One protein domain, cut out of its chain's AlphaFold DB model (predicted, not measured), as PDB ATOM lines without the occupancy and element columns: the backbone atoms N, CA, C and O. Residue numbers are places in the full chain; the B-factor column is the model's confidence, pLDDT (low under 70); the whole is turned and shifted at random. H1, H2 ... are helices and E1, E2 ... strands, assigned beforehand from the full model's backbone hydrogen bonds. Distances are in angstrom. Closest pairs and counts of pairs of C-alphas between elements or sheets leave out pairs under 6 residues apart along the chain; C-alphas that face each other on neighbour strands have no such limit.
ATOM      1  N   LEU A  17     -30.812 -14.166 -28.751       98.00
ATOM      2  CA  LEU A  17     -31.987 -14.957 -29.102       98.00
ATOM      3  C   LEU A  17     -33.100 -14.767 -28.069       98.00
ATOM      4  O   LEU A  17     -34.267 -14.635 -28.433       98.00
ATOM      5  N   GLU A  18     -32.740 -14.732 -26.788       98.38
ATOM      6  CA  GLU A  18     -33.657 -14.485 -25.684       98.38
ATOM      7  C   GLU A  18     -34.313 -13.106 -25.813       98.38
ATOM      8  O   GLU A  18     -35.543 -13.034 -25.843       98.38
ATOM      9  N   ALA A  19     -33.512 -12.052 -25.998       98.44
ATOM     10  CA  ALA A  19     -33.993 -10.681 -26.135       98.44
ATOM     11  C   ALA A  19     -34.909 -10.504 -27.354       98.44
ATOM     12  O   ALA A  19     -35.997  -9.945 -27.252       98.44
ATOM     13  N   VAL A  20     -34.532 -11.042 -28.517       98.31
ATOM     14  CA  VAL A  20     -35.388 -10.947 -29.709       98.31
ATOM     15  C   VAL A  20     -36.696 -11.722 -29.527       98.31
ATOM     16  O   VAL A  20     -37.756 -11.256 -29.945       98.31
ATOM     17  N   ARG A  21     -36.667 -12.896 -28.887       98.44
ATOM     18  CA  ARG A  21     -37.898 -13.638 -28.572       98.44
ATOM     19  C   ARG A  21     -38.784 -12.884 -27.591       98.44
ATOM     20  O   ARG A  21     -40.001 -12.979 -27.700       98.44
ATOM     21  N   GLU A  22     -38.207 -12.165 -26.639       98.25
ATOM     22  CA  GLU A  22     -38.953 -11.286 -25.743       98.25
ATOM     23  C   GLU A  22     -39.660 -10.175 -26.518       98.25
ATOM     24  O   GLU A  22     -40.879 -10.054 -26.413       98.25
ATOM     25  N   LEU A  23     -38.943  -9.487 -27.411       98.31
ATOM     26  CA  LEU A  23     -39.529  -8.471 -28.288       98.31
ATOM     27  C   LEU A  23     -40.675  -9.029 -29.148       98.31
ATOM     28  O   LEU A  23     -41.726  -8.403 -29.278       98.31
ATOM     29  N   ALA A  24     -40.505 -10.231 -29.705       98.19
ATOM     30  CA  ALA A  24     -41.559 -10.899 -30.467       98.19
ATOM     31  C   ALA A  24     -42.794 -11.205 -29.602       98.19
ATOM     32  O   ALA A  24     -43.925 -10.973 -30.028       98.19
ATOM     33  N   ARG A  25     -42.598 -11.709 -28.373       98.00
ATOM     34  CA  ARG A  25     -43.692 -12.004 -27.428       98.00
ATOM     35  C   ARG A  25     -44.418 -10.741 -26.966       98.00
ATOM     36  O   ARG A  25     -45.620 -10.809 -26.733       98.00
ATOM     37  N   ALA A  26     -43.711  -9.617 -26.876       96.94
ATOM     38  CA  ALA A  26     -44.287  -8.303 -26.606       96.94
ATOM     39  C   ALA A  26     -45.090  -7.734 -27.797       96.94
ATOM     40  O   ALA A  26     -45.776  -6.725 -27.656       96.94
ATOM     41  N   GLY A  27     -45.067  -8.398 -28.959       97.19
ATOM     42  CA  GLY A  27     -45.856  -8.027 -30.135       97.19
ATOM     43  C   GLY A  27     -45.147  -7.076 -31.100       97.19
ATOM     44  O   GLY A  27     -45.794  -6.529 -31.996       97.19
ATOM     45  N   HIS A  28     -43.834  -6.873 -30.954       97.50
ATOM     46  CA  HIS A  28     -43.055  -6.089 -31.910       97.50
ATOM     47  C   HIS A  28     -42.833  -6.850 -33.218       97.50
ATOM     48  O   HIS A  28     -42.756  -8.078 -33.244       97.50
ATOM     49  N   ARG A  29     -42.671  -6.093 -34.310       97.75
ATOM     50  CA  ARG A  29     -42.232  -6.636 -35.600       97.75
ATOM     51  C   ARG A  29     -40.722  -6.521 -35.741       97.75
ATOM     52  O   ARG A  29     -40.154  -5.454 -35.519       97.75
ATOM     53  N   LEU A  30     -40.087  -7.601 -36.166       98.25
ATOM     54  CA  LEU A  30     -38.643  -7.773 -36.169       98.25
ATOM     55  C   LEU A  30     -38.102  -7.782 -37.598       98.25
ATOM     56  O   LEU A  30     -38.319  -8.706 -38.391       98.25
ATOM     57  N   HIS A  31     -37.377  -6.717 -37.930       98.31
ATOM     58  CA  HIS A  31     -36.829  -6.482 -39.258       98.31
ATOM     59  C   HIS A  31     -35.300  -6.530 -39.222       98.31
ATOM     60  O   HIS A  31     -34.653  -5.641 -38.680       98.31
ATOM     61  N   TYR A  32     -34.711  -7.543 -39.855       98.19
ATOM     62  CA  TYR A  32     -33.261  -7.690 -39.946       98.19
ATOM     63  C   TYR A  32     -32.732  -6.957 -41.174       98.19
ATOM     64  O   TYR A  32     -33.079  -7.307 -42.304       98.19
ATOM     65  N   VAL A  33     -31.862  -5.967 -40.971       97.50
ATOM     66  CA  VAL A  33     -31.246  -5.185 -42.053       97.50
ATOM     67  C   VAL A  33     -29.730  -5.330 -41.986       97.50
ATOM     68  O   VAL A  33     -29.052  -4.681 -41.195       97.50
ATOM     69  N   THR A  34     -29.144  -6.176 -42.831       95.75
ATOM     70  CA  THR A  34     -27.723  -6.541 -42.715       95.75
ATOM     71  C   THR A  34     -26.958  -6.379 -44.026       95.75
ATOM     72  O   THR A  34     -27.492  -6.582 -45.115       95.75
ATOM     73  N   ALA A  35     -25.693  -5.968 -43.927       93.69
ATOM     74  CA  ALA A  35     -24.811  -5.855 -45.078       93.69
ATOM     75  C   ALA A  35     -24.128  -7.211 -45.282       93.69
ATOM     76  O   ALA A  35     -23.584  -7.795 -44.344       93.69
ATOM     77  N   ARG A  36     -24.195  -7.744 -46.505       91.75
ATOM     78  CA  ARG A  36     -23.658  -9.073 -46.844       91.75
ATOM     79  C   ARG A  36     -22.896  -9.086 -48.171       91.75
ATOM     80  O   ARG A  36     -22.840 -10.106 -48.852       91.75
ATOM     81  N   ALA A  37     -22.334  -7.941 -48.556       87.81
ATOM     82  CA  ALA A  37     -21.516  -7.831 -49.756       87.81
ATOM     83  C   ALA A  37     -20.140  -8.461 -49.502       87.81
ATOM     84  O   ALA A  37     -19.337  -7.920 -48.746       87.81
ATOM     85  N   ILE A  38     -19.881  -9.614 -50.120       85.31
ATOM     86  CA  ILE A  38     -18.581 -10.290 -50.107       85.31
ATOM     87  C   ILE A  38     -18.256 -10.717 -51.535       85.31
ATOM     88  O   ILE A  38     -19.124 -11.216 -52.256       85.31
ATOM     89  N   THR A  39     -17.002 -10.530 -51.948       85.56
ATOM     90  CA  THR A  39     -16.509 -10.948 -53.265       85.56
ATOM     91  C   THR A  39     -16.838 -12.419 -53.523       85.56
ATOM     92  O   THR A  39     -16.508 -13.290 -52.724       85.56
ATOM     93  N   GLY A  40     -17.503 -12.699 -54.646       85.62
ATOM     94  CA  GLY A  40     -17.904 -14.057 -55.027       85.62
ATOM     95  C   GLY A  40     -19.198 -14.570 -54.383       85.62
ATOM     96  O   GLY A  40     -19.623 -15.675 -54.710       85.62
ATOM     97  N   VAL A  41     -19.867 -13.788 -53.525       88.00
ATOM     98  CA  VAL A  41     -21.176 -14.140 -52.953       88.00
ATOM     99  C   VAL A  41     -22.244 -13.169 -53.475       88.00
ATOM    100  O   VAL A  41     -22.321 -12.032 -53.012       88.00
ATOM    101  N   PRO A  42     -23.094 -13.580 -54.434       90.81
ATOM    102  CA  PRO A  42     -24.147 -12.713 -54.951       90.81
ATOM    103  C   PRO A  42     -25.247 -12.491 -53.903       90.81
ATOM    104  O   PRO A  42     -25.534 -13.370 -53.086       90.81
ATOM    105  N   ALA A  43     -25.918 -11.336 -53.959       90.56
ATOM    106  CA  ALA A  43     -26.919 -10.933 -52.965       90.56
ATOM    107  C   ALA A  43     -28.035 -11.976 -52.708       90.56
ATOM    108  O   ALA A  43     -28.337 -12.220 -51.539       90.56
ATOM    109  N   PRO A  44     -28.603 -12.674 -53.718       93.25
ATOM    110  CA  PRO A  44     -29.588 -13.730 -53.466       93.25
ATOM    111  C   PRO A  44     -29.032 -14.905 -52.655       93.25
ATOM    112  O   PRO A  44     -29.747 -15.486 -51.840       93.25
ATOM    113  N   LEU A  45     -27.756 -15.257 -52.851       92.81
ATOM    114  CA  LEU A  45     -27.108 -16.317 -52.081       92.81
ATOM    115  C   LEU A  45     -26.848 -15.862 -50.643       92.81
ATOM    116  O   LEU A  45     -27.139 -16.604 -49.706       92.81
ATOM    117  N   ALA A  46     -26.365 -14.633 -50.464       93.69
ATOM    118  CA  ALA A  46     -26.175 -14.029 -49.149       93.69
ATOM    119  C   ALA A  46     -27.481 -13.959 -48.342       93.69
ATOM    120  O   ALA A  46     -27.493 -14.297 -47.154       93.69
ATOM    121  N   TRP A  47     -28.585 -13.582 -48.996       95.75
ATOM    122  CA  TRP A  47     -29.918 -13.578 -48.399       95.75
ATOM    123  C   TRP A  47     -30.313 -14.983 -47.941       95.75
ATOM    124  O   TRP A  47     -30.615 -15.172 -46.766       95.75
ATOM    125  N   ARG A  48     -30.232 -15.990 -48.829       95.81
ATOM    126  CA  ARG A  48     -30.622 -17.379 -48.511       95.81
ATOM    127  C   ARG A  48     -29.834 -17.944 -47.337       95.81
ATOM    128  O   ARG A  48     -30.410 -18.590 -46.472       95.81
ATOM    129  N   ARG A  49     -28.527 -17.685 -47.298       95.38
ATOM    130  CA  ARG A  49     -27.650 -18.146 -46.217       95.38
ATOM    131  C   ARG A  49     -27.962 -17.469 -44.890       95.38
ATOM    132  O   ARG A  49     -28.082 -18.153 -43.883       95.38
ATOM    133  N   THR A  50     -28.179 -16.156 -44.909       96.50
ATOM    134  CA  THR A  50     -28.571 -15.411 -43.705       96.50
ATOM    135  C   THR A  50     -29.938 -15.875 -43.190       96.50
ATOM    136  O   THR A  50     -30.100 -16.076 -41.992       96.50
ATOM    137  N   ALA A  51     -30.907 -16.107 -44.083       97.06
ATOM    138  CA  ALA A  51     -32.213 -16.652 -43.718       97.06
ATOM    139  C   ALA A  51     -32.102 -18.063 -43.117       97.06
ATOM    140  O   ALA A  51     -32.749 -18.353 -42.114       97.06
ATOM    141  N   ALA A  52     -31.248 -18.921 -43.686       96.69
ATOM    142  CA  ALA A  52     -30.994 -20.256 -43.152       96.69
ATOM    143  C   ALA A  52     -30.368 -20.208 -41.748       96.69
ATOM    144  O   ALA A  52     -30.774 -20.978 -40.886       96.69
ATOM    145  N   TRP A  53     -29.435 -19.284 -41.499       97.19
ATOM    146  CA  TRP A  53     -28.861 -19.079 -40.166       97.19
ATOM    147  C   TRP A  53     -29.912 -18.615 -39.152       97.19
ATOM    148  O   TRP A  53     -30.011 -19.197 -38.076       97.19
ATOM    149  N   LEU A  54     -30.748 -17.629 -39.507       97.94
ATOM    150  CA  LEU A  54     -31.832 -17.155 -38.634       97.94
ATOM    151  C   LEU A  54     -32.801 -18.291 -38.276       97.94
ATOM    152  O   LEU A  54     -33.154 -18.444 -37.111       97.94
ATOM    153  N   ALA A  55     -33.174 -19.113 -39.260       97.25
ATOM    154  CA  ALA A  55     -34.045 -20.265 -39.050       97.25
ATOM    155  C   ALA A  55     -33.383 -21.358 -38.194       97.25
ATOM    156  O   ALA A  55     -34.031 -21.920 -37.317       97.25
ATOM    157  N   ALA A  56     -32.096 -21.647 -38.409       96.75
ATOM    158  CA  ALA A  56     -31.366 -22.660 -37.645       96.75
ATOM    159  C   ALA A  56     -31.252 -22.312 -36.151       96.75
ATOM    160  O   ALA A  56     -31.263 -23.209 -35.311       96.75
ATOM    161  N   TRP A  57     -31.174 -21.020 -35.826       97.31
ATOM    162  CA  TRP A  57     -31.161 -20.515 -34.450       97.31
ATOM    163  C   TRP A  57     -32.550 -20.162 -33.904       97.31
ATOM    164  O   TRP A  57     -32.649 -19.711 -32.767       97.31
ATOM    165  N   ASP A  58     -33.613 -20.384 -34.685       97.06
ATOM    166  CA  ASP A  58     -35.006 -20.111 -34.310       97.06
ATOM    167  C   ASP A  58     -35.251 -18.650 -33.879       97.06
ATOM    168  O   ASP A  58     -35.944 -18.354 -32.898       97.06
ATOM    169  N   PHE A  59     -34.648 -17.713 -34.620       98.38
ATOM    170  CA  PHE A  59     -34.951 -16.293 -34.484       98.38
ATOM    171  C   PHE A  59     -36.343 -15.988 -35.057       98.38
ATOM    172  O   PHE A  59     -36.633 -16.370 -36.193       98.38
ATOM    173  N   PRO A  60     -37.192 -15.242 -34.331       98.25
ATOM    174  CA  PRO A  60     -38.399 -14.657 -34.904       98.25
ATOM    175  C   PRO A  60     -38.040 -13.626 -35.987       98.25
ATOM    176  O   PRO A  60     -37.191 -12.767 -35.761       98.25
ATOM    177  N   VAL A  61     -38.677 -13.694 -37.160       98.31
ATOM    178  CA  VAL A  61     -38.364 -12.830 -38.314       98.31
ATOM    179  C   VAL A  61     -39.645 -12.402 -39.028       98.31
ATOM    180  O   VAL A  61     -40.349 -13.245 -39.577       98.31
ATOM    181  N   ASP A  62     -39.889 -11.094 -39.128       98.38
ATOM    182  CA  ASP A  62     -40.932 -10.538 -40.003       98.38
ATOM    183  C   ASP A  62     -40.380 -10.159 -41.380       98.38
ATOM    184  O   ASP A  62     -41.058 -10.288 -42.400       98.38
ATOM    185  N   SER A  63     -39.133  -9.678 -41.444       98.25
ATOM    186  CA  SER A  63     -38.456  -9.448 -42.725       98.25
ATOM    187  C   SER A  63     -36.938  -9.517 -42.626       98.25
ATOM    188  O   SER A  63     -36.357  -9.134 -41.612       98.25
ATOM    189  N   LEU A  64     -36.297  -9.863 -43.744       98.00
ATOM    190  CA  LEU A  64     -34.849  -9.801 -43.930       98.00
ATOM    191  C   LEU A  64     -34.503  -8.972 -45.174       98.00
ATOM    192  O   LEU A  64     -34.875  -9.340 -46.292       98.00
ATOM    193  N   THR A  65     -33.720  -7.914 -44.979       96.75
ATOM    194  CA  THR A  65     -33.219  -7.021 -46.027       96.75
ATOM    195  C   THR A  65     -31.694  -7.078 -46.075       96.75
ATOM    196  O   THR A  65     -31.019  -6.811 -45.080       96.75
ATOM    197  N   ILE A  66     -31.139  -7.396 -47.250       96.00
ATOM    198  CA  ILE A  66     -29.698  -7.278 -47.500       96.00
ATOM    199  C   ILE A  66     -29.421  -5.910 -48.113       96.00
ATOM    200  O   ILE A  66     -29.740  -5.681 -49.277       96.00
ATOM    201  N   ALA A  67     -28.826  -5.014 -47.330       94.62
ATOM    202  CA  ALA A  67     -28.511  -3.658 -47.757       94.62
ATOM    203  C   ALA A  67     -27.263  -3.122 -47.044       94.62
ATOM    204  O   ALA A  67     -27.062  -3.347 -45.842       94.62
ATOM    205  N   ALA A  68     -26.429  -2.419 -47.815       93.75
ATOM    206  CA  ALA A  68     -25.334  -1.620 -47.278       93.75
ATOM    207  C   ALA A  68     -25.883  -0.343 -46.627       93.75
ATOM    208  O   ALA A  68     -25.563  -0.065 -45.479       93.75
ATOM    209  N   ASP A  69     -26.769   0.365 -47.332       94.50
ATOM    210  CA  ASP A  69     -27.496   1.510 -46.792       94.50
ATOM    211  C   ASP A  69     -28.586   1.052 -45.809       94.50
ATOM    212  O   ASP A  69     -29.552   0.386 -46.193       94.50
ATOM    213  N   LYS A  70     -28.421   1.402 -44.531       94.50
ATOM    214  CA  LYS A  70     -29.370   1.066 -43.460       94.50
ATOM    215  C   LYS A  70     -30.601   1.958 -43.452       94.50
ATOM    216  O   LYS A  70     -31.652   1.509 -43.006       94.50
ATOM    217  N   ALA A  71     -30.514   3.157 -44.025       94.56
ATOM    218  CA  ALA A  71     -31.639   4.079 -44.127       94.56
ATOM    219  C   ALA A  71     -32.703   3.617 -45.141       94.56
ATOM    220  O   ALA A  71     -33.780   4.204 -45.218       94.56
ATOM    221  N   CYS A  72     -32.464   2.522 -45.877       93.12
ATOM    222  CA  CYS A  72     -33.441   1.942 -46.803       93.12
ATOM    223  C   CYS A  72     -34.738   1.444 -46.132       93.12
ATOM    224  O   CYS A  72     -35.728   1.197 -46.826       93.12
ATOM    225  N   ARG A  73     -34.751   1.276 -44.802       91.81
ATOM    226  CA  ARG A  73     -35.936   0.884 -44.035       91.81
ATOM    227  C   ARG A  73     -35.953   1.588 -42.685       91.81
ATOM    228  O   ARG A  73     -35.078   1.352 -41.863       91.81
ATOM    229  N   PHE A  74     -36.989   2.385 -42.450       93.31
ATOM    230  CA  PHE A  74     -37.225   3.008 -41.152       93.31
ATOM    231  C   PHE A  74     -38.010   2.055 -40.253       93.31
ATOM    232  O   PHE A  74     -38.953   1.394 -40.699       93.31
ATOM    233  N   THR A  75     -37.605   2.000 -38.993       96.06
ATOM    234  CA  THR A  75     -38.289   1.324 -37.891       96.06
ATOM    235  C   THR A  75     -38.501   2.325 -36.760       96.06
ATOM    236  O   THR A  75     -37.945   3.420 -36.788       96.06
ATOM    237  N   ASP A  76     -39.311   1.974 -35.764       96.69
ATOM    238  CA  ASP A  76     -39.499   2.842 -34.596       96.69
ATOM    239  C   ASP A  76     -38.195   2.927 -33.780       96.69
ATOM    240  O   ASP A  76     -37.751   4.010 -33.411       96.69
ATOM    241  N   VAL A  77     -37.508   1.788 -33.627       97.62
ATOM    242  CA  VAL A  77     -36.173   1.666 -33.017       97.62
ATOM    243  C   VAL A  77     -35.266   0.839 -33.932       97.62
ATOM    244  O   VAL A  77     -35.711  -0.165 -34.496       97.62
ATOM    245  N   PHE A  78     -34.003   1.240 -34.107       98.19
ATOM    246  CA  PHE A  78     -33.016   0.525 -34.934       98.19
ATOM    247  C   PHE A  78     -31.727   0.283 -34.151       98.19
ATOM    248  O   PHE A  78     -31.068   1.244 -33.771       98.19
ATOM    249  N   LEU A  79     -31.337  -0.980 -33.957       98.31
ATOM    250  CA  LEU A  79     -30.093  -1.364 -33.279       98.31
ATOM    251  C   LEU A  79     -29.005  -1.741 -34.298       98.31
ATOM    252  O   LEU A  79     -29.224  -2.623 -35.127       98.31
ATOM    253  N   ASP A  80     -27.833  -1.111 -34.219       97.44
ATOM    254  CA  ASP A  80     -26.647  -1.445 -35.026       97.44
ATOM    255  C   ASP A  80     -25.384  -1.263 -34.170       97.44
ATOM    256  O   ASP A  80     -25.369  -0.440 -33.256       97.44
ATOM    257  N   ASP A  81     -24.327  -2.028 -34.425       96.06
ATOM    258  CA  ASP A  81     -23.056  -1.910 -33.702       96.06
ATOM    259  C   ASP A  81     -22.028  -1.031 -34.427       96.06
ATOM    260  O   ASP A  81     -20.956  -0.748 -33.890       96.06
ATOM    261  N   SER A  82     -22.342  -0.569 -35.641       95.38
ATOM    262  CA  SER A  82     -21.505   0.353 -36.398       95.38
ATOM    263  C   SER A  82     -21.882   1.811 -36.110       95.38
ATOM    264  O   SER A  82     -22.952   2.258 -36.535       95.38
ATOM    265  N   PRO A  83     -20.980   2.616 -35.508       95.38
ATOM    266  CA  PRO A  83     -21.214   4.048 -35.310       95.38
ATOM    267  C   PRO A  83     -21.561   4.774 -36.616       95.38
ATOM    268  O   PRO A  83     -22.492   5.568 -36.654       95.38
ATOM    269  N   GLY A  84     -20.886   4.424 -37.718       95.44
ATOM    270  CA  GLY A  84     -21.140   5.030 -39.027       95.44
ATOM    271  C   GLY A  84     -22.535   4.731 -39.585       95.44
ATOM    272  O   GLY A  84     -23.145   5.610 -40.191       95.44
ATOM    273  N   ASN A  85     -23.076   3.528 -39.354       96.94
ATOM    274  CA  ASN A  85     -24.460   3.221 -39.732       96.94
ATOM    275  C   ASN A  85     -25.447   4.020 -38.877       96.94
ATOM    276  O   ASN A  85     -26.420   4.554 -39.408       96.94
ATOM    277  N   CYS A  86     -25.196   4.126 -37.569       97.31
ATOM    278  CA  CYS A  86     -26.022   4.931 -36.679       97.31
ATOM    279  C   CYS A  86     -25.990   6.415 -37.069       97.31
ATOM    280  O   CYS A  86     -27.051   7.026 -37.148       97.31
ATOM    281  N   ASP A  87     -24.822   6.988 -37.370       96.69
ATOM    282  CA  ASP A  87     -24.699   8.362 -37.869       96.69
ATOM    283  C   ASP A  87     -25.487   8.563 -39.169       96.69
ATOM    284  O   ASP A  87     -26.262   9.513 -39.269       96.69
ATOM    285  N   ALA A  88     -25.374   7.636 -40.127       96.44
ATOM    286  CA  ALA A  88     -26.128   7.695 -41.377       96.44
ATOM    287  C   ALA A  88     -27.650   7.632 -41.155       96.44
ATOM    288  O   ALA A  88     -28.404   8.340 -41.821       96.44
ATOM    289  N   LEU A  89     -28.115   6.815 -40.204       97.69
ATOM    290  CA  LEU A  89     -29.527   6.758 -39.819       97.69
ATOM    291  C   LEU A  89     -29.989   8.072 -39.175       97.69
ATOM    292  O   LEU A  89     -31.071   8.558 -39.505       97.69
ATOM    293  N   VAL A  90     -29.176   8.672 -38.297       97.62
ATOM    294  CA  VAL A  90     -29.482   9.984 -37.705       97.62
ATOM    295  C   VAL A  90     -29.553  11.055 -38.797       97.62
ATOM    296  O   VAL A  90     -30.505  11.832 -38.825       97.62
ATOM    297  N   ASP A  91     -28.595  11.084 -39.723       97.38
ATOM    298  CA  ASP A  91     -28.557  12.058 -40.822       97.38
ATOM    299  C   ASP A  91     -29.723  11.882 -41.805       97.38
ATOM    300  O   ASP A  91     -30.219  12.860 -42.365       97.38
ATOM    301  N   ALA A  92     -30.213  10.650 -41.968       97.25
ATOM    302  CA  ALA A  92     -31.419  10.349 -42.734       97.25
ATOM    303  C   ALA A  92     -32.723  10.736 -42.004       97.25
ATOM    304  O   ALA A  92     -33.788  10.721 -42.621       97.25
ATOM    305  N   GLY A  93     -32.667  11.087 -40.716       97.31
ATOM    306  CA  GLY A  93     -33.839  11.427 -39.905       97.31
ATOM    307  C   GLY A  93     -34.598  10.214 -39.363       97.31
ATOM    308  O   GLY A  93     -35.796  10.313 -39.099       97.31
ATOM    309  N   HIS A  94     -33.931   9.066 -39.218       97.06
ATOM    310  CA  HIS A  94     -34.505   7.896 -38.555       97.06
ATOM    311  C   HIS A  94     -34.921   8.255 -37.116       97.06
ATOM    312  O   HIS A  94     -34.144   8.917 -36.424       97.06
ATOM    313  N   PRO A  95     -36.105   7.828 -36.635       94.88
ATOM    314  CA  PRO A  95     -36.652   8.300 -35.362       94.88
ATOM    315  C   PRO A  95     -35.769   7.945 -34.164       94.88
ATOM    316  O   PRO A  95     -35.489   8.814 -33.341       94.88
ATOM    317  N   ARG A  96     -35.295   6.692 -34.078       96.38
ATOM    318  CA  ARG A  96     -34.470   6.257 -32.944       96.38
ATOM    319  C   ARG A  96     -33.400   5.215 -33.296       96.38
ATOM    320  O   ARG A  96     -33.603   4.015 -33.102       96.38
ATOM    321  N   PRO A  97     -32.252   5.640 -33.847       97.56
ATOM    322  CA  PRO A  97     -31.071   4.790 -33.951       97.56
ATOM    323  C   PRO A  97     -30.471   4.548 -32.561       97.56
ATOM    324  O   PRO A  97     -30.360   5.476 -31.759       97.56
ATOM    325  N   VAL A  98     -30.045   3.316 -32.302       97.88
ATOM    326  CA  VAL A  98     -29.403   2.870 -31.066       97.88
ATOM    327  C   VAL A  98     -28.103   2.157 -31.431       97.88
ATOM    328  O   VAL A  98     -28.092   1.251 -32.264       97.88
ATOM    329  N   LEU A  99     -27.006   2.579 -30.807       97.75
ATOM    330  CA  LEU A  99     -25.674   2.026 -31.010       97.75
ATOM    331  C   LEU A  99     -25.374   0.948 -29.960       97.75
ATOM    332  O   LEU A  99     -25.244   1.252 -28.770       97.75
ATOM    333  N   TRP A 100     -25.185  -0.290 -30.413       97.50
ATOM    334  CA  TRP A 100     -24.630  -1.368 -29.598       97.50
ATOM    335  C   TRP A 100     -23.121  -1.172 -29.408       97.50
ATOM    336  O   TRP A 100     -22.350  -1.176 -30.368       97.50
ATOM    337  N   CYS A 101     -22.672  -1.012 -28.166       95.00
ATOM    338  CA  CYS A 101     -21.278  -0.733 -27.842       95.00
ATOM    339  C   CYS A 101     -20.546  -1.996 -27.362       95.00
ATOM    340  O   CYS A 101     -20.797  -2.495 -26.271       95.00
ATOM    341  N   HIS A 102     -19.550  -2.458 -28.126       86.69
ATOM    342  CA  HIS A 102     -18.666  -3.569 -27.719       86.69
ATOM    343  C   HIS A 102     -17.550  -3.160 -26.740       86.69
ATOM    344  O   HIS A 102     -16.773  -3.997 -26.288       86.69
ATOM    345  N   GLY A 103     -17.420  -1.869 -26.438       81.06
ATOM    346  CA  GLY A 103     -16.348  -1.325 -25.610       81.06
ATOM    347  C   GLY A 103     -16.614   0.124 -25.200       81.06
ATOM    348  O   GLY A 103     -17.658   0.677 -25.552       81.06
ATOM    349  N   PRO A 104     -15.690   0.760 -24.458       76.56
ATOM    350  CA  PRO A 104     -15.906   2.075 -23.864       76.56
ATOM    351  C   PRO A 104     -15.825   3.188 -24.917       76.56
ATOM    352  O   PRO A 104     -14.824   3.889 -25.051       76.56
ATOM    353  N   ILE A 105     -16.905   3.366 -25.669       77.38
ATOM    354  CA  ILE A 105     -17.165   4.593 -26.422       77.38
ATOM    355  C   ILE A 105     -17.567   5.663 -25.403       77.38
ATOM    356  O   ILE A 105     -18.333   5.389 -24.481       77.38
ATOM    357  N   THR A 106     -17.044   6.883 -25.515       76.00
ATOM    358  CA  THR A 106     -17.328   7.953 -24.541       76.00
ATOM    359  C   THR A 106     -18.555   8.778 -24.920       76.00
ATOM    360  O   THR A 106     -19.307   9.179 -24.035       76.00
ATOM    361  N   ALA A 107     -18.804   8.984 -26.215       88.19
ATOM    362  CA  ALA A 107     -19.962   9.716 -26.719       88.19
ATOM    363  C   ALA A 107     -20.332   9.283 -28.146       88.19
ATOM    364  O   ALA A 107     -19.468   8.879 -28.920       88.19
ATOM    365  N   HIS A 108     -21.619   9.388 -28.478       94.50
ATOM    366  CA  HIS A 108     -22.163   9.192 -29.821       94.50
ATOM    367  C   HIS A 108     -23.493   9.957 -29.952       94.50
ATOM    368  O   HIS A 108     -24.112  10.267 -28.933       94.50
ATOM    369  N   ARG A 109     -23.923  10.287 -31.180       94.50
ATOM    370  CA  ARG A 109     -25.192  11.003 -31.435       94.50
ATOM    371  C   ARG A 109     -26.421  10.133 -31.185       94.50
ATOM    372  O   ARG A 109     -27.413  10.614 -30.653       94.50
ATOM    373  N   ALA A 110     -26.344   8.869 -31.592       95.56
ATOM    374  CA  ALA A 110     -27.331   7.853 -31.244       95.56
ATOM    375  C   ALA A 110     -27.235   7.470 -29.760       95.56
ATOM    376  O   ALA A 110     -26.142   7.480 -29.181       95.56
ATOM    377  N   GLU A 111     -28.372   7.088 -29.181       95.19
ATOM    378  CA  GLU A 111     -28.439   6.480 -27.852       95.19
ATOM    379  C   GLU A 111     -27.612   5.187 -27.831       95.19
ATOM    380  O   GLU A 111     -27.486   4.509 -28.849       95.19
ATOM    381  N   ARG A 112     -26.981   4.868 -26.700       95.88
ATOM    382  CA  ARG A 112     -26.004   3.777 -26.605       95.88
ATOM    383  C   ARG A 112     -26.458   2.741 -25.603       95.88
ATOM    384  O   ARG A 112     -26.933   3.105 -24.534       95.88
ATOM    385  N   VAL A 113     -26.214   1.484 -25.939       96.56
ATOM    386  CA  VAL A 113     -26.464   0.336 -25.070       96.56
ATOM    387  C   VAL A 113     -25.251  -0.584 -25.063       96.56
ATOM    388  O   VAL A 113     -24.537  -0.700 -26.061       96.56
ATOM    389  N   PHE A 114     -25.015  -1.235 -23.934       95.50
ATOM    390  CA  PHE A 114     -23.904  -2.157 -23.691       95.50
ATOM    391  C   PHE A 114     -24.387  -3.572 -23.357       95.50
ATOM    392  O   PHE A 114     -23.585  -4.502 -23.277       95.50
ATOM    393  N   ALA A 115     -25.695  -3.737 -23.159       95.88
ATOM    394  CA  ALA A 115     -26.328  -5.002 -22.834       95.88
ATOM    395  C   ALA A 115     -27.739  -5.082 -23.428       95.88
ATOM    396  O   ALA A 115     -28.366  -4.067 -23.736       95.88
ATOM    397  N   TRP A 116     -28.254  -6.307 -23.550       97.75
ATOM    398  CA  TRP A 116     -29.608  -6.555 -24.049       97.75
ATOM    399  C   TRP A 116     -30.684  -5.934 -23.160       97.75
ATOM    400  O   TRP A 116     -31.585  -5.301 -23.694       97.75
ATOM    401  N   ASP A 117     -30.554  -6.026 -21.836       97.81
ATOM    402  CA  ASP A 117     -31.526  -5.458 -20.891       97.81
ATOM    403  C   ASP A 117     -31.661  -3.935 -21.045       97.81
ATOM    404  O   ASP A 117     -32.763  -3.396 -20.958       97.81
ATOM    405  N   GLU A 118     -30.558  -3.237 -21.337       97.25
ATOM    406  CA  GLU A 118     -30.595  -1.800 -21.628       97.25
ATOM    407  C   GLU A 118     -31.388  -1.531 -22.909       97.25
ATOM    408  O   GLU A 118     -32.243  -0.652 -22.930       97.25
ATOM    409  N   PHE A 119     -31.157  -2.314 -23.966       98.00
ATOM    410  CA  PHE A 119     -31.899  -2.179 -25.219       98.00
ATOM    411  C   PHE A 119     -33.394  -2.485 -25.064       98.00
ATOM    412  O   PHE A 119     -34.224  -1.737 -25.582       98.00
ATOM    413  N   LEU A 120     -33.741  -3.548 -24.336       98.06
ATOM    414  CA  LEU A 120     -35.129  -3.917 -24.055       98.06
ATOM    415  C   LEU A 120     -35.851  -2.794 -23.299       98.06
ATOM    416  O   LEU A 120     -36.923  -2.368 -23.726       98.06
ATOM    417  N   ALA A 121     -35.214  -2.211 -22.279       96.94
ATOM    418  CA  ALA A 121     -35.772  -1.078 -21.544       96.94
ATOM    419  C   ALA A 121     -36.043   0.150 -22.438       96.94
ATOM    420  O   ALA A 121     -37.024   0.867 -22.227       96.94
ATOM    421  N   LEU A 122     -35.209   0.398 -23.459       95.88
ATOM    422  CA  LEU A 122     -35.448   1.479 -24.425       95.88
ATOM    423  C   LEU A 122     -36.676   1.219 -25.300       95.88
ATOM    424  O   LEU A 122     -37.446   2.149 -25.555       95.88
ATOM    425  N   VAL A 123     -36.856  -0.022 -25.757       96.69
ATOM    426  CA  VAL A 123     -37.996  -0.413 -26.599       96.69
ATOM    427  C   VAL A 123     -39.298  -0.383 -25.793       96.69
ATOM    428  O   VAL A 123     -40.313   0.116 -26.285       96.69
ATOM    429  N   ASP A 124     -39.262  -0.821 -24.537       94.88
ATOM    430  CA  ASP A 124     -40.400  -0.727 -23.620       94.88
ATOM    431  C   ASP A 124     -40.805   0.733 -23.378       94.88
ATOM    432  O   ASP A 124     -41.988   1.075 -23.441       94.88
ATOM    433  N   ALA A 125     -39.829   1.622 -23.163       91.62
ATOM    434  CA  ALA A 125     -40.083   3.050 -22.992       91.62
ATOM    435  C   ALA A 125     -40.694   3.698 -24.249       91.62
ATOM    436  O   ALA A 125     -41.583   4.539 -24.125       91.62
TER     437      ALA A 125
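This is residues 17 to 125 of the 150 residues of the protein "Predicted protein" of Streptomyces pristinaespiralis (strain ATCC 25486 / DSM 40338 / CBS 914.69 / JCM 4507 / NBRC 13074 / NRRL 2958 / 5647) (UniProt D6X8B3). A small sheet of three strands, E3, E4 and E5, has H3 over one face and H4 over the other; beside its edge strand E3 stands a second, two-stranded sheet, E1 and E2, with H2 packed mostly on E2 at the far end. H1 lies side by side with H4, away from H3. The 109 printed residues hold four named helices and five named strands, in the order H1 E1 H2 E2 E3 H3 E4 E5 H4; the sheets run E3 E4 E5 and E1 E2, both parallel. The class is mixed, helices and strands. The whole is compact, with a radius of gyration of the C-alphas of 14.3 A, and rounded, spanning 37 by 31 by 26 A.

Look first at the larger sheet: E3 is residues 78 to 80, E4 residues 97 to 100 and E5 residues 111 to 113. Find C-alpha 97 at (-31.071, 4.790, -33.951); from there E4 runs 9.9 A to C-alpha 100. H3, residues 83 to 91, is 12.2 A long, and H4, residues 116 to 125, runs 14.3 A to C-alpha 125 at (-40.083, 3.050, -22.992). In the smaller sheet, E1 is residues 31 to 34 and E2 residues 63 to 66. H2, residues 43 to 56, is the longest helix at 19.8 A. H1, residues 17 to 25, begins at C-alpha 17, (-31.987, -14.957, -29.102), and is 12.2 A long.

Begin at inner strand E4. Beside E3, at 33 degrees, N 98 is 2.7 A from O 78; beside E5, at 29 degrees, N 99 is 2.8 A from O 111, both within hydrogen-bond range. H3 and H4 are on opposite faces of this sheet, which gives three layers, helices on both faces of a sheet. H3 lies over E3 and E4 at a height over the sheet of 8.7 A, along the strands; its closest C-alphas to E4 are those of Cys 86 and Pro 97, 5.7 A apart. H4 lies over E4 at a height of 10.0 A, also along the strands. H1 and H4 touch at a shallow tilt of 17 degrees, the same way; their closest C-alphas, of Ala 19 and Trp 116, are 6.4 A apart. Step outward to E1, which is near E3. E1 and E2 are parallel at 14 degrees, with N 65 and O 32 within hydrogen-bond range at 2.8 A. The closest C-alphas of H2 and E2 are those of Trp 47 and Ile 66, 6.4 A apart. E1, H2, E2 and E3, H3, E4 are strand-helix-strand units, two parallel neighbour strands with a helix between, each with a right-handed crossover. In H1, H2, H3 and H4 every O i to N i+4 pair is within hydrogen-bond range.

The two C-alphas farthest apart, of Gly 40 and Ala 125, are 42.6 A from each other. The printed part has no cut, and the link from E2 to E3, 11 residues, is long. The mean pLDDT of the printed part is 95.1, and no printed residue is under 70.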